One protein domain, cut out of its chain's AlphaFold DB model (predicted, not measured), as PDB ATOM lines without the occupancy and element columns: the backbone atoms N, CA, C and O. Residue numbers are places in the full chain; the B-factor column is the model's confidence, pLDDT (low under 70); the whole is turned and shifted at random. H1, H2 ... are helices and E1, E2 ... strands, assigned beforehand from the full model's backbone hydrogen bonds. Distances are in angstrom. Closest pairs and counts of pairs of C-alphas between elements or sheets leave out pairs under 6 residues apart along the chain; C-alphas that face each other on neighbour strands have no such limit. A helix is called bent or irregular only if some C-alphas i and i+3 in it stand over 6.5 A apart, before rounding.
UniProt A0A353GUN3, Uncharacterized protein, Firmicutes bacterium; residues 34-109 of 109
ATOM      1  N   PRO A  34     -46.875  33.036 -39.199       94.06
ATOM      2  CA  PRO A  34     -46.614  34.272 -39.963       94.06
ATOM      3  C   PRO A  34     -47.087  34.273 -41.441       94.06
ATOM      4  O   PRO A  34     -46.727  35.170 -42.203       94.06
ATOM      5  N   MET A  35     -47.826  33.264 -41.904       94.81
ATOM      6  CA  MET A  35     -48.050  33.003 -43.336       94.81
ATOM      7  C   MET A  35     -49.522  33.121 -43.738       94.81
ATOM      8  O   MET A  35     -50.429  32.885 -42.940       94.81
ATOM      9  N   THR A  36     -49.760  33.420 -45.009       94.62
ATOM     10  CA  THR A  36     -51.092  33.420 -45.616       94.62
ATOM     11  C   THR A  36     -51.058  32.820 -47.020       94.62
ATOM     12  O   THR A  36     -50.016  32.782 -47.680       94.62
ATOM     13  N   MET A  37     -52.206  32.296 -47.443       90.19
ATOM     14  CA  MET A  37     -52.479  31.846 -48.807       90.19
ATOM     15  C   MET A  37     -52.998  32.987 -49.688       90.19
ATOM     16  O   MET A  37     -53.039  32.837 -50.908       90.19
ATOM     17  N   GLU A  38     -53.398  34.106 -49.086       91.44
ATOM     18  CA  GLU A  38     -53.770  35.317 -49.811       91.44
ATOM     19  C   GLU A  38     -52.538  35.996 -50.415       91.44
ATOM     20  O   GLU A  38     -51.430  35.914 -49.884       91.44
ATOM     21  N   GLU A  39     -52.727  36.678 -51.540       94.06
ATOM     22  CA  GLU A  39     -51.654  37.434 -52.175       94.06
ATOM     23  C   GLU A  39     -51.348  38.698 -51.358       94.06
ATOM     24  O   GLU A  39     -52.231  39.505 -51.070       94.06
ATOM     25  N   THR A  40     -50.079  38.870 -50.993       95.38
ATOM     26  CA  THR A  40     -49.558  40.056 -50.300       95.38
ATOM     27  C   THR A  40     -48.277  40.547 -50.961       95.38
ATOM     28  O   THR A  40     -47.600  39.799 -51.675       95.38
ATOM     29  N   ASP A  41     -47.867  41.769 -50.625       96.00
ATOM     30  CA  ASP A  41     -46.578  42.340 -51.024       96.00
ATOM     31  C   ASP A  41     -45.362  41.624 -50.408       96.00
ATOM     32  O   ASP A  41     -44.234  42.064 -50.602       96.00
ATOM     33  N   HIS A  42     -45.533  40.539 -49.647       97.50
ATOM     34  CA  HIS A  42     -44.443  39.803 -49.005       97.50
ATOM     35  C   HIS A  42     -44.395  38.361 -49.522       97.50
ATOM     36  O   HIS A  42     -44.907  37.442 -48.885       97.50
ATOM     37  N   LEU A  43     -43.761  38.152 -50.680       98.12
ATOM     38  CA  LEU A  43     -43.616  36.836 -51.307       98.12
ATOM     39  C   LEU A  43     -42.337  36.137 -50.839       98.12
ATOM     40  O   LEU A  43     -41.222  36.641 -51.012       98.12
ATOM     41  N   LEU A  44     -42.486  34.932 -50.302       98.00
ATOM     42  CA  LEU A  44     -41.397  34.132 -49.764       98.00
ATOM     43  C   LEU A  44     -41.194  32.860 -50.579       98.00
ATOM     44  O   LEU A  44     -42.149  32.180 -50.955       98.00
ATOM     45  N   LYS A  45     -39.929  32.479 -50.766       97.94
ATOM     46  CA  LYS A  45     -39.558  31.126 -51.191       97.94
ATOM     47  C   LYS A  45     -38.982  30.355 -50.015       97.94
ATOM     48  O   LYS A  45     -37.929  30.719 -49.492       97.94
ATOM     49  N   VAL A  46     -39.645  29.268 -49.637       96.19
ATOM     50  CA  VAL A  46     -39.297  28.431 -48.482       96.19
ATOM     51  C   VAL A  46     -39.229  26.980 -48.930       96.19
ATOM     52  O   VAL A  46     -40.238  26.407 -49.323       96.19
ATOM     53  N   ASN A  47     -38.043  26.369 -48.882       94.81
ATOM     54  CA  ASN A  47     -37.860  24.948 -49.212       94.81
ATOM     55  C   ASN A  47     -38.511  24.516 -50.555       94.81
ATOM     56  O   ASN A  47     -39.111  23.450 -50.657       94.81
ATOM     57  N   GLY A  48     -38.436  25.372 -51.581       94.44
ATOM     58  CA  GLY A  48     -39.021  25.124 -52.907       94.44
ATOM     59  C   GLY A  48     -40.498  25.510 -53.068       94.44
ATOM     60  O   GLY A  48     -41.000  25.472 -54.189       94.44
ATOM     61  N   TYR A  49     -41.174  25.929 -51.999       94.31
ATOM     62  CA  TYR A  49     -42.541  26.448 -52.033       94.31
ATOM     63  C   TYR A  49     -42.553  27.972 -52.111       94.31
ATOM     64  O   TYR A  49     -41.656  28.627 -51.581       94.31
ATOM     65  N   GLN A  50     -43.579  28.521 -52.758       95.75
ATOM     66  CA  GLN A  50     -43.894  29.946 -52.731       95.75
ATOM     67  C   GLN A  50     -45.098  30.165 -51.825       95.75
ATOM     68  O   GLN A  50     -46.102  29.469 -51.970       95.75
ATOM     69  N   ILE A  51     -44.968  31.097 -50.889       95.31
ATOM     70  CA  ILE A  51     -45.995  31.453 -49.908       95.31
ATOM     71  C   ILE A  51     -45.960  32.961 -49.663       95.31
ATOM     72  O   ILE A  51     -44.929  33.594 -49.902       95.31
ATOM     73  N   HIS A  52     -47.039  33.519 -49.131       97.69
ATOM     74  CA  HIS A  52     -47.078  34.914 -48.709       97.69
ATOM     75  C   HIS A  52     -46.959  35.029 -47.188       97.69
ATOM     76  O   HIS A  52     -47.381  34.142 -46.442       97.69
ATOM     77  N   ALA A  53     -46.354  36.118 -46.719       97.38
ATOM     78  CA  ALA A  53     -46.379  36.507 -45.313       97.38
ATOM     79  C   ALA A  53     -47.436  37.592 -45.078       97.38
ATOM     80  O   ALA A  53     -47.720  38.395 -45.968       97.38
ATOM     81  N   MET A  54     -47.987  37.626 -43.864       95.25
ATOM     82  CA  MET A  54     -48.996  38.618 -43.467       95.25
ATOM     83  C   MET A  54     -48.435  40.050 -43.464       95.25
ATOM     84  O   MET A  54     -49.122  40.986 -43.859       95.25
ATOM     85  N   CYS A  55     -47.176  40.230 -43.048       94.44
ATOM     86  CA  CYS A  55     -46.489  41.521 -43.054       94.44
ATOM     87  C   CYS A  55     -44.961  41.375 -43.210       94.44
ATOM     88  O   CYS A  55     -44.409  40.270 -43.190       94.44
ATOM     89  N   ALA A  56     -44.253  42.505 -43.292       94.44
ATOM     90  CA  ALA A  56     -42.792  42.538 -43.382       94.44
ATOM     91  C   ALA A  56     -42.090  41.879 -42.177       94.44
ATOM     92  O   ALA A  56     -41.073  41.210 -42.349       94.44
ATOM     93  N   LEU A  57     -42.619  42.044 -40.957       94.69
ATOM     94  CA  LEU A  57     -42.058  41.407 -39.759       94.69
ATOM     95  C   LEU A  57     -42.298  39.893 -39.769       94.69
ATOM     96  O   LEU A  57     -41.396  39.124 -39.438       94.69
ATOM     97  N   ASP A  58     -43.482  39.466 -40.192       96.12
ATOM     98  CA  ASP A  58     -43.832  38.053 -40.308       96.12
ATOM     99  C   ASP A  58     -42.962  37.334 -41.335       96.12
ATOM    100  O   ASP A  58     -42.501  36.218 -41.081       96.12
ATOM    101  N   ALA A  59     -42.618  38.005 -42.438       97.38
ATOM    102  CA  ALA A  59     -41.667  37.479 -43.410       97.38
ATOM    103  C   ALA A  59     -40.316  37.116 -42.761       97.38
ATOM    104  O   ALA A  59     -39.747  36.060 -43.052       97.38
ATOM    105  N   LEU A  60     -39.837  37.941 -41.821       96.81
ATOM    106  CA  LEU A  60     -38.615  37.678 -41.051       96.81
ATOM    107  C   LEU A  60     -38.788  36.549 -40.019       96.81
ATOM    108  O   LEU A  60     -37.801  35.948 -39.586       96.81
ATOM    109  N   GLY A  61     -40.021  36.239 -39.618       96.75
ATOM    110  CA  GLY A  61     -40.351  35.168 -38.676       96.75
ATOM    111  C   GLY A  61     -40.302  33.762 -39.283       96.75
ATOM    112  O   GLY A  61     -40.038  32.790 -38.571       96.75
ATOM    113  N   VAL A  62     -40.479  33.630 -40.600       97.12
ATOM    114  CA  VAL A  62     -40.594  32.324 -41.277       97.12
ATOM    115  C   VAL A  62     -39.300  31.507 -41.209       97.12
ATOM    116  O   VAL A  62     -39.319  30.335 -40.825       97.12
ATOM    117  N   SER A  63     -38.155  32.108 -41.546       97.56
ATOM    118  CA  SER A  63     -36.868  31.398 -41.544       97.56
ATOM    119  C   SER A  63     -36.500  30.783 -40.180       97.56
ATOM    120  O   SER A  63     -36.175  29.591 -40.137       97.56
ATOM    121  N   PRO A  64     -36.570  31.508 -39.043       96.94
ATOM    122  CA  PRO A  64     -36.287  30.918 -37.738       96.94
ATOM    123  C   PRO A  64     -37.368  29.937 -37.269       96.94
ATOM    124  O   PRO A  64     -37.017  28.980 -36.578       96.94
ATOM    125  N   MET A  65     -38.637  30.130 -37.655       95.75
ATOM    126  CA  MET A  65     -39.737  29.231 -37.290       95.75
ATOM    127  C   MET A  65     -39.587  27.841 -37.921       95.75
ATOM    128  O   MET A  65     -39.748  26.837 -37.229       95.75
ATOM    129  N   PHE A  66     -39.240  27.770 -39.210       94.75
ATOM    130  CA  PHE A  66     -39.134  26.496 -39.936       94.75
ATOM    131  C   PHE A  66     -37.703  25.966 -40.078       94.75
ATOM    132  O   PHE A  66     -37.512  24.813 -40.455       94.75
ATOM    133  N   GLY A  67     -36.689  26.781 -39.778       96.00
ATOM    134  CA  GLY A  67     -35.283  26.384 -39.878       96.00
ATOM    135  C   GLY A  67     -34.758  26.259 -41.312       96.00
ATOM    136  O   GLY A  67     -33.743  25.599 -41.523       96.00
ATOM    137  N   TYR A  68     -35.425  26.887 -42.285       97.19
ATOM    138  CA  TYR A  68     -35.008  26.917 -43.690       97.19
ATOM    139  C   TYR A  68     -34.411  28.268 -44.078       97.19
ATOM    140  O   TYR A  68     -34.781  29.303 -43.524       97.19
ATOM    141  N   ASN A  69     -33.543  28.261 -45.090       97.62
ATOM    142  CA  ASN A  69     -33.189  29.486 -45.801       97.62
ATOM    143  C   ASN A  69     -34.419  30.007 -46.546       97.62
ATOM    144  O   ASN A  69     -35.125  29.224 -47.189       97.62
ATOM    145  N   VAL A  70     -34.649  31.313 -46.468       98.25
ATOM    146  CA  VAL A  70     -35.801  31.971 -47.087       98.25
ATOM    147  C   VAL A  70     -35.320  33.114 -47.970       98.25
ATOM    148  O   VAL A  70     -34.514  33.939 -47.537       98.25
ATOM    149  N   GLU A  71     -35.813  33.156 -49.208       98.38
ATOM    150  CA  GLU A  71     -35.760  34.357 -50.050       98.38
ATOM    151  C   GLU A  71     -37.049  35.146 -49.825       98.38
ATOM    152  O   GLU A  71     -38.133  34.579 -49.957       98.38
ATOM    153  N   ILE A  72     -36.932  36.428 -49.498       98.19
ATOM    154  CA  ILE A  72     -38.051  37.336 -49.242       98.19
ATOM    155  C   ILE A  72     -38.026  38.404 -50.331       98.19
ATOM    156  O   ILE A  72     -37.017  39.086 -50.494       98.19
ATOM    157  N   ASN A  73     -39.123  38.553 -51.065       98.00
ATOM    158  CA  ASN A  73     -39.324  39.634 -52.024       98.00
ATOM    159  C   ASN A  73     -40.481  40.490 -51.538       98.00
ATOM    160  O   ASN A  73     -41.542  39.967 -51.194       98.00
ATOM    161  N   SER A  74     -40.264  41.796 -51.494       96.69
ATOM    162  CA  SER A  74     -41.259  42.742 -51.034       96.69
ATOM    163  C   SER A  74     -41.133  44.109 -51.692       96.69
ATOM    164  O   SER A  74     -40.343  44.283 -52.621       96.69
ATOM    165  N   CYS A  75     -41.918  45.079 -51.237       93.50
ATOM    166  CA  CYS A  75     -41.836  46.461 -51.664       93.50
ATOM    167  C   CYS A  75     -41.944  47.406 -50.459       93.50
ATOM    168  O   CYS A  75     -42.428  47.050 -49.389       93.50
ATOM    169  N   CYS A  76     -41.415  48.616 -50.610       90.12
ATOM    170  CA  CYS A  76     -41.582  49.676 -49.628       90.12
ATOM    171  C   CYS A  76     -42.998  50.259 -49.720       90.12
ATOM    172  O   CYS A  76     -43.333  50.851 -50.743       90.12
ATOM    173  N   ASP A  77     -43.767  50.231 -48.630       87.56
ATOM    174  CA  ASP A  77     -45.135  50.784 -48.582       87.56
ATOM    175  C   ASP A  77     -45.223  52.282 -48.934       87.56
ATOM    176  O   ASP A  77     -46.285  52.793 -49.287       87.56
ATOM    177  N   VAL A  78     -44.110  53.019 -48.821       89.94
ATOM    178  CA  VAL A  78     -44.056  54.465 -49.102       89.94
ATOM    179  C   VAL A  78     -43.618  54.761 -50.535       89.94
ATOM    180  O   VAL A  78     -44.190  55.637 -51.181       89.94
ATOM    181  N   SER A  79     -42.570  54.092 -51.026       90.56
ATOM    182  CA  SER A  79     -41.955  54.400 -52.328       90.56
ATOM    183  C   SER A  79     -42.304  53.408 -53.435       90.56
ATOM    184  O   SER A  79     -42.057  53.706 -54.602       90.56
ATOM    185  N   GLY A  80     -42.830  52.231 -53.091       90.69
ATOM    186  CA  GLY A  80     -43.020  51.105 -54.007       90.69
ATOM    187  C   GLY A  80     -41.713  50.460 -54.481       90.69
ATOM    188  O   GLY A  80     -41.737  49.602 -55.359       90.69
ATOM    189  N   GLU A  81     -40.560  50.872 -53.944       93.31
ATOM    190  CA  GLU A  81     -39.267  50.298 -54.321       93.31
ATOM    191  C   GLU A  81     -39.188  48.832 -53.892       93.31
ATOM    192  O   GLU A  81     -39.540  48.498 -52.760       93.31
ATOM    193  N   ALA A  82     -38.714  47.966 -54.790       95.00
ATOM    194  CA  ALA A  82     -38.550  46.548 -54.509       95.00
ATOM    195  C   ALA A  82     -37.483  46.315 -53.428       95.00
ATOM    196  O   ALA A  82     -36.398  46.898 -53.463       95.00
ATOM    197  N   ILE A  83     -37.792  45.419 -52.494       95.44
ATOM    198  CA  ILE A  83     -36.918  44.986 -51.408       95.44
ATOM    199  C   ILE A  83     -36.709  43.478 -51.544       95.44
ATOM    200  O   ILE A  83     -37.664  42.709 -51.578       95.44
ATOM    201  N   GLU A  84     -35.457  43.037 -51.578       97.12
ATOM    202  CA  GLU A  84     -35.083  41.624 -51.620       97.12
ATOM    203  C   GLU A  84     -34.226  41.292 -50.400       97.12
ATOM    204  O   GLU A  84     -33.238  41.976 -50.121       97.12
ATOM    205  N   LEU A  85     -34.558  40.213 -49.692       96.25
ATOM    206  CA  LEU A  85     -33.744  39.680 -48.606       96.25
ATOM    207  C   LEU A  85     -33.476  38.192 -48.800       96.25
ATOM    208  O   LEU A  85     -34.302  37.443 -49.322       96.25
ATOM    209  N   LYS A  86     -32.332  37.745 -48.291       97.50
ATOM    210  CA  LYS A  86     -32.097  36.337 -47.979       97.50
ATOM    211  C   LYS A  86     -31.842  36.211 -46.495       97.50
ATOM    212  O   LYS A  86     -31.032  36.953 -45.937       97.50
ATOM    213  N   GLN A  87     -32.497  35.246 -45.871       97.25
ATOM    214  CA  GLN A  87     -32.392  35.003 -44.442       97.25
ATOM    215  C   GLN A  87     -32.082  33.535 -44.165       97.25
ATOM    216  O   GLN A  87     -32.618  32.635 -44.817       97.25
ATOM    217  N   ASN A  88     -31.216  33.307 -43.184       96.75
ATOM    218  CA  ASN A  88     -30.902  32.003 -42.625       96.75
ATOM    219  C   ASN A  88     -31.107  32.053 -41.108       96.75
ATOM    220  O   ASN A  88     -30.299  32.601 -40.357       96.75
ATOM    221  N   ARG A  89     -32.210  31.464 -40.644       94.88
ATOM    222  CA  ARG A  89     -32.644  31.490 -39.244       94.88
ATOM    223  C   ARG A  89     -32.749  32.930 -38.740       94.88
ATOM    224  O   ARG A  89     -33.597  33.667 -39.215       94.88
ATOM    225  N   LEU A  90     -31.924  33.334 -37.778       94.38
ATOM    226  CA  LEU A  90     -31.944  34.684 -37.203       94.38
ATOM    227  C   LEU A  90     -31.006  35.666 -37.929       94.38
ATOM    228  O   LEU A  90     -30.898  36.816 -37.515       94.38
ATOM    229  N   GLU A  91     -30.314  35.225 -38.980       95.12
ATOM    230  CA  GLU A  91     -29.331  36.022 -39.713       95.12
ATOM    231  C   GLU A  91     -29.874  36.460 -41.077       95.12
ATOM    232  O   GLU A  91     -30.279  35.627 -41.889       95.12
ATOM    233  N   ILE A  92     -29.835  37.765 -41.356       95.31
ATOM    234  CA  ILE A  92     -30.059  38.310 -42.701       95.31
ATOM    235  C   ILE A  92     -28.724  38.247 -43.447       95.31
ATOM    236  O   ILE A  92     -27.777  38.940 -43.081       95.31
ATOM    237  N   VAL A  93     -28.650  37.408 -44.482       96.56
ATOM    238  CA  VAL A  93     -27.405  37.130 -45.223       96.56
ATOM    239  C   VAL A  93     -27.229  38.029 -46.448       96.56
ATOM    240  O   VAL A  93     -26.107  38.272 -46.884       96.56
ATOM    241  N   GLU A  94     -28.326  38.531 -47.015       94.31
ATOM    242  CA  GLU A  94     -28.317  39.457 -48.150       94.31
ATOM    243  C   GLU A  94     -29.519  40.400 -48.040       94.31
ATOM    244  O   GLU A  94     -30.600  39.969 -47.638       94.31
ATOM    245  N   VAL A  95     -29.335  41.672 -48.403       93.75
ATOM    246  CA  VAL A  95     -30.402  42.678 -48.459       93.75
ATOM    247  C   VAL A  95     -30.176  43.629 -49.631       93.75
ATOM    248  O   VAL A  95     -29.051  44.082 -49.870       93.75
ATOM    249  N   LYS A  96     -31.245  43.935 -50.363       92.50
ATOM    250  CA  LYS A  96     -31.281  44.942 -51.425       92.50
ATOM    251  C   LYS A  96     -32.586  45.740 -51.330       92.50
ATOM    252  O   LYS A  96     -33.623  45.123 -51.120       92.50
ATOM    253  N   PRO A  97     -32.552  47.067 -51.524       86.81
ATOM    254  CA  PRO A  97     -31.355  47.910 -51.504       86.81
ATOM    255  C   PRO A  97     -30.687  47.904 -50.111       86.81
ATOM    256  O   PRO A  97     -31.345  47.720 -49.094       86.81
ATOM    257  N   ILE A  98     -29.364  48.114 -50.045       74.19
ATOM    258  CA  ILE A  98     -28.615  48.170 -48.763       74.19
ATOM    259  C   ILE A  98     -29.079  49.360 -47.910       74.19
ATOM    260  O   ILE A  98     -29.071  49.314 -46.679       74.19
ATOM    261  N   THR A  99     -29.512  50.434 -48.566       65.44
ATOM    262  CA  THR A  99     -30.208  51.542 -47.927       65.44
ATOM    263  C   THR A  99     -31.662  51.148 -47.714       65.44
ATOM    264  O   THR A  99     -32.515  51.515 -48.511       65.44
ATOM    265  N   LEU A 100     -31.959  50.413 -46.645       54.62
ATOM    266  CA  LEU A 100     -33.315  50.395 -46.105       54.62
ATOM    267  C   LEU A 100     -33.499  51.707 -45.327       54.62
ATOM    268  O   LEU A 100     -32.909  51.849 -44.248       54.62
ATOM    269  N   PRO A 101     -34.245  52.708 -45.827       46.59
ATOM    270  CA  PRO A 101     -34.558  53.872 -45.017       46.59
ATOM    271  C   PRO A 101     -35.426  53.441 -43.820       46.59
ATOM    272  O   PRO A 101     -36.620  53.215 -43.941       46.59
ATOM    273  N   GLY A 102     -34.813  53.326 -42.639       49.16
ATOM    274  CA  GLY A 102     -35.448  53.657 -41.356       49.16
ATOM    275  C   GLY A 102     -36.679  52.864 -40.890       49.16
ATOM    276  O   GLY A 102     -37.484  53.433 -40.157       49.16
ATOM    277  N   ILE A 103     -36.820  51.575 -41.219       50.69
ATOM    278  CA  ILE A 103     -38.008  50.757 -40.867       50.69
ATOM    279  C   ILE A 103     -38.298  50.678 -39.343       50.69
ATOM    280  O   ILE A 103     -39.442  50.490 -38.945       50.69
ATOM    281  N   PHE A 104     -37.326  50.942 -38.462       46.12
ATOM    282  CA  PHE A 104     -37.528  50.934 -36.999       46.12
ATOM    283  C   PHE A 104     -37.734  52.320 -36.347       46.12
ATOM    284  O   PHE A 104     -37.345  52.520 -35.198       46.12
ATOM    285  N   GLN A 105     -38.344  53.300 -37.029       41.44
ATOM    286  CA  GLN A 105     -38.847  54.523 -36.361       41.44
ATOM    287  C   GLN A 105     -40.359  54.510 -36.070       41.44
ATOM    288  O   GLN A 105     -40.884  55.444 -35.459       41.44
ATOM    289  N   GLY A 106     -41.064  53.439 -36.440       32.66
ATOM    290  CA  GLY A 106     -42.458  53.224 -36.068       32.66
ATOM    291  C   GLY A 106     -42.573  52.770 -34.616       32.66
ATOM    292  O   GLY A 106     -42.235  51.643 -34.274       32.66
ATOM    293  N   LYS A 107     -43.052  53.663 -33.747       29.00
ATOM    294  CA  LYS A 107     -43.487  53.344 -32.384       29.00
ATOM    295  C   LYS A 107     -44.513  52.204 -32.472       29.00
ATOM    296  O   LYS A 107     -45.586  52.423 -33.030       29.00
ATOM    297  N   ILE A 108     -44.177  51.027 -31.939       33.50
ATOM    298  CA  ILE A 108     -45.152  49.959 -31.676       33.50
ATOM    299  C   ILE A 108     -46.252  50.615 -30.836       33.50
ATOM    300  O   ILE A 108     -45.963  51.151 -29.760       33.50
ATOM    301  N   ARG A 109     -47.455  50.721 -31.401       39.19
ATOM    302  CA  ARG A 109     -48.636  51.165 -30.663       39.19
ATOM    303  C   ARG A 109     -49.226  49.986 -29.921       39.19
ATOM    304  O   ARG A 109     -49.227  48.890 -30.516       39.19
TER     305      ARG A 109
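What this domain is: This is residues 34 to 109 of the 109 residues of an uncharacterized protein of Firmicutes bacterium (UniProt A0A353GUN3). Look for one twisted sheet of five strands with a single helix, H1, packed on one of its faces and no named helix on the other; past the last strand a tail runs on, and its residues 104 to 109 stick out free of the body. The printed part has 76 residues, with one named helix and five named strands in the order E1, E2, H1, E3, E4, E5. Across the sheet the strands run E2, E1, E3, E4, E5, all antiparallel, and the class is mixed, helices and strands. The whole is compact, with a radius of gyration of the C-alphas of 12.0 A, and rounded, spanning 31 by 27 by 25 A.

How they stand to each other: Begin with E3, residues 69 to 75, and E4, residues 82 to 88, a hairpin at 163 degrees; look there for N 72 and O 85, 2.8 A apart. E5, residues 91 to 96, forms a hairpin with E4, with N 86 and O 94 at 2.9 A; E3, E4 and E5 are a meander, each strand the antiparallel neighbour of the one before. On the other side of E3 comes E1, residues 43 to 46, at 175 degrees, with N 45 and O 71 at 2.9 A. Next to E1 is the edge strand E2, residues 49 to 53, its hairpin partner at 135 degrees, with N 44 and O 51 at 2.8 A. Residues 35 to 36 pair antiparallel with residues 52 to 53 of E2. H1, residues 56 to 66, is on the sheet, in two layers, a helix layer on one face of a sheet. Its closest C-alphas to E3 are those of Ser 63 and Val 70, 5.7 A apart; to E2, Ala 59 and Ala 53, 5.2 A. It is near E5. E2, H1 and E3 form a split strand-helix-strand unit, two strands running the same way with E1 between them, and its crossover is right-handed. In H1, 4 of 7 O i to N i+4 pairs are within hydrogen-bond range.

Where its parts are: Find C-alpha 43 at (-43.616, 36.836, -51.307), where E1 begins. H1 measures 16.8 A and is only just irregular: C-alphas 60 and 63 are 6.54 A apart. E3 spans 19.9 A, E4 20.3 A and E5 14.9 A, ending at C-alpha 96, (-31.281, 44.942, -51.425).

The domain as a whole: The C-alphas of Gly 48 and Arg 109 are the two farthest apart, 35.6 A. The printed part has no cut, and no link between named elements is long. Residues 97 to 109 hold no named element, and residues 99 to 109 have pLDDT under 70.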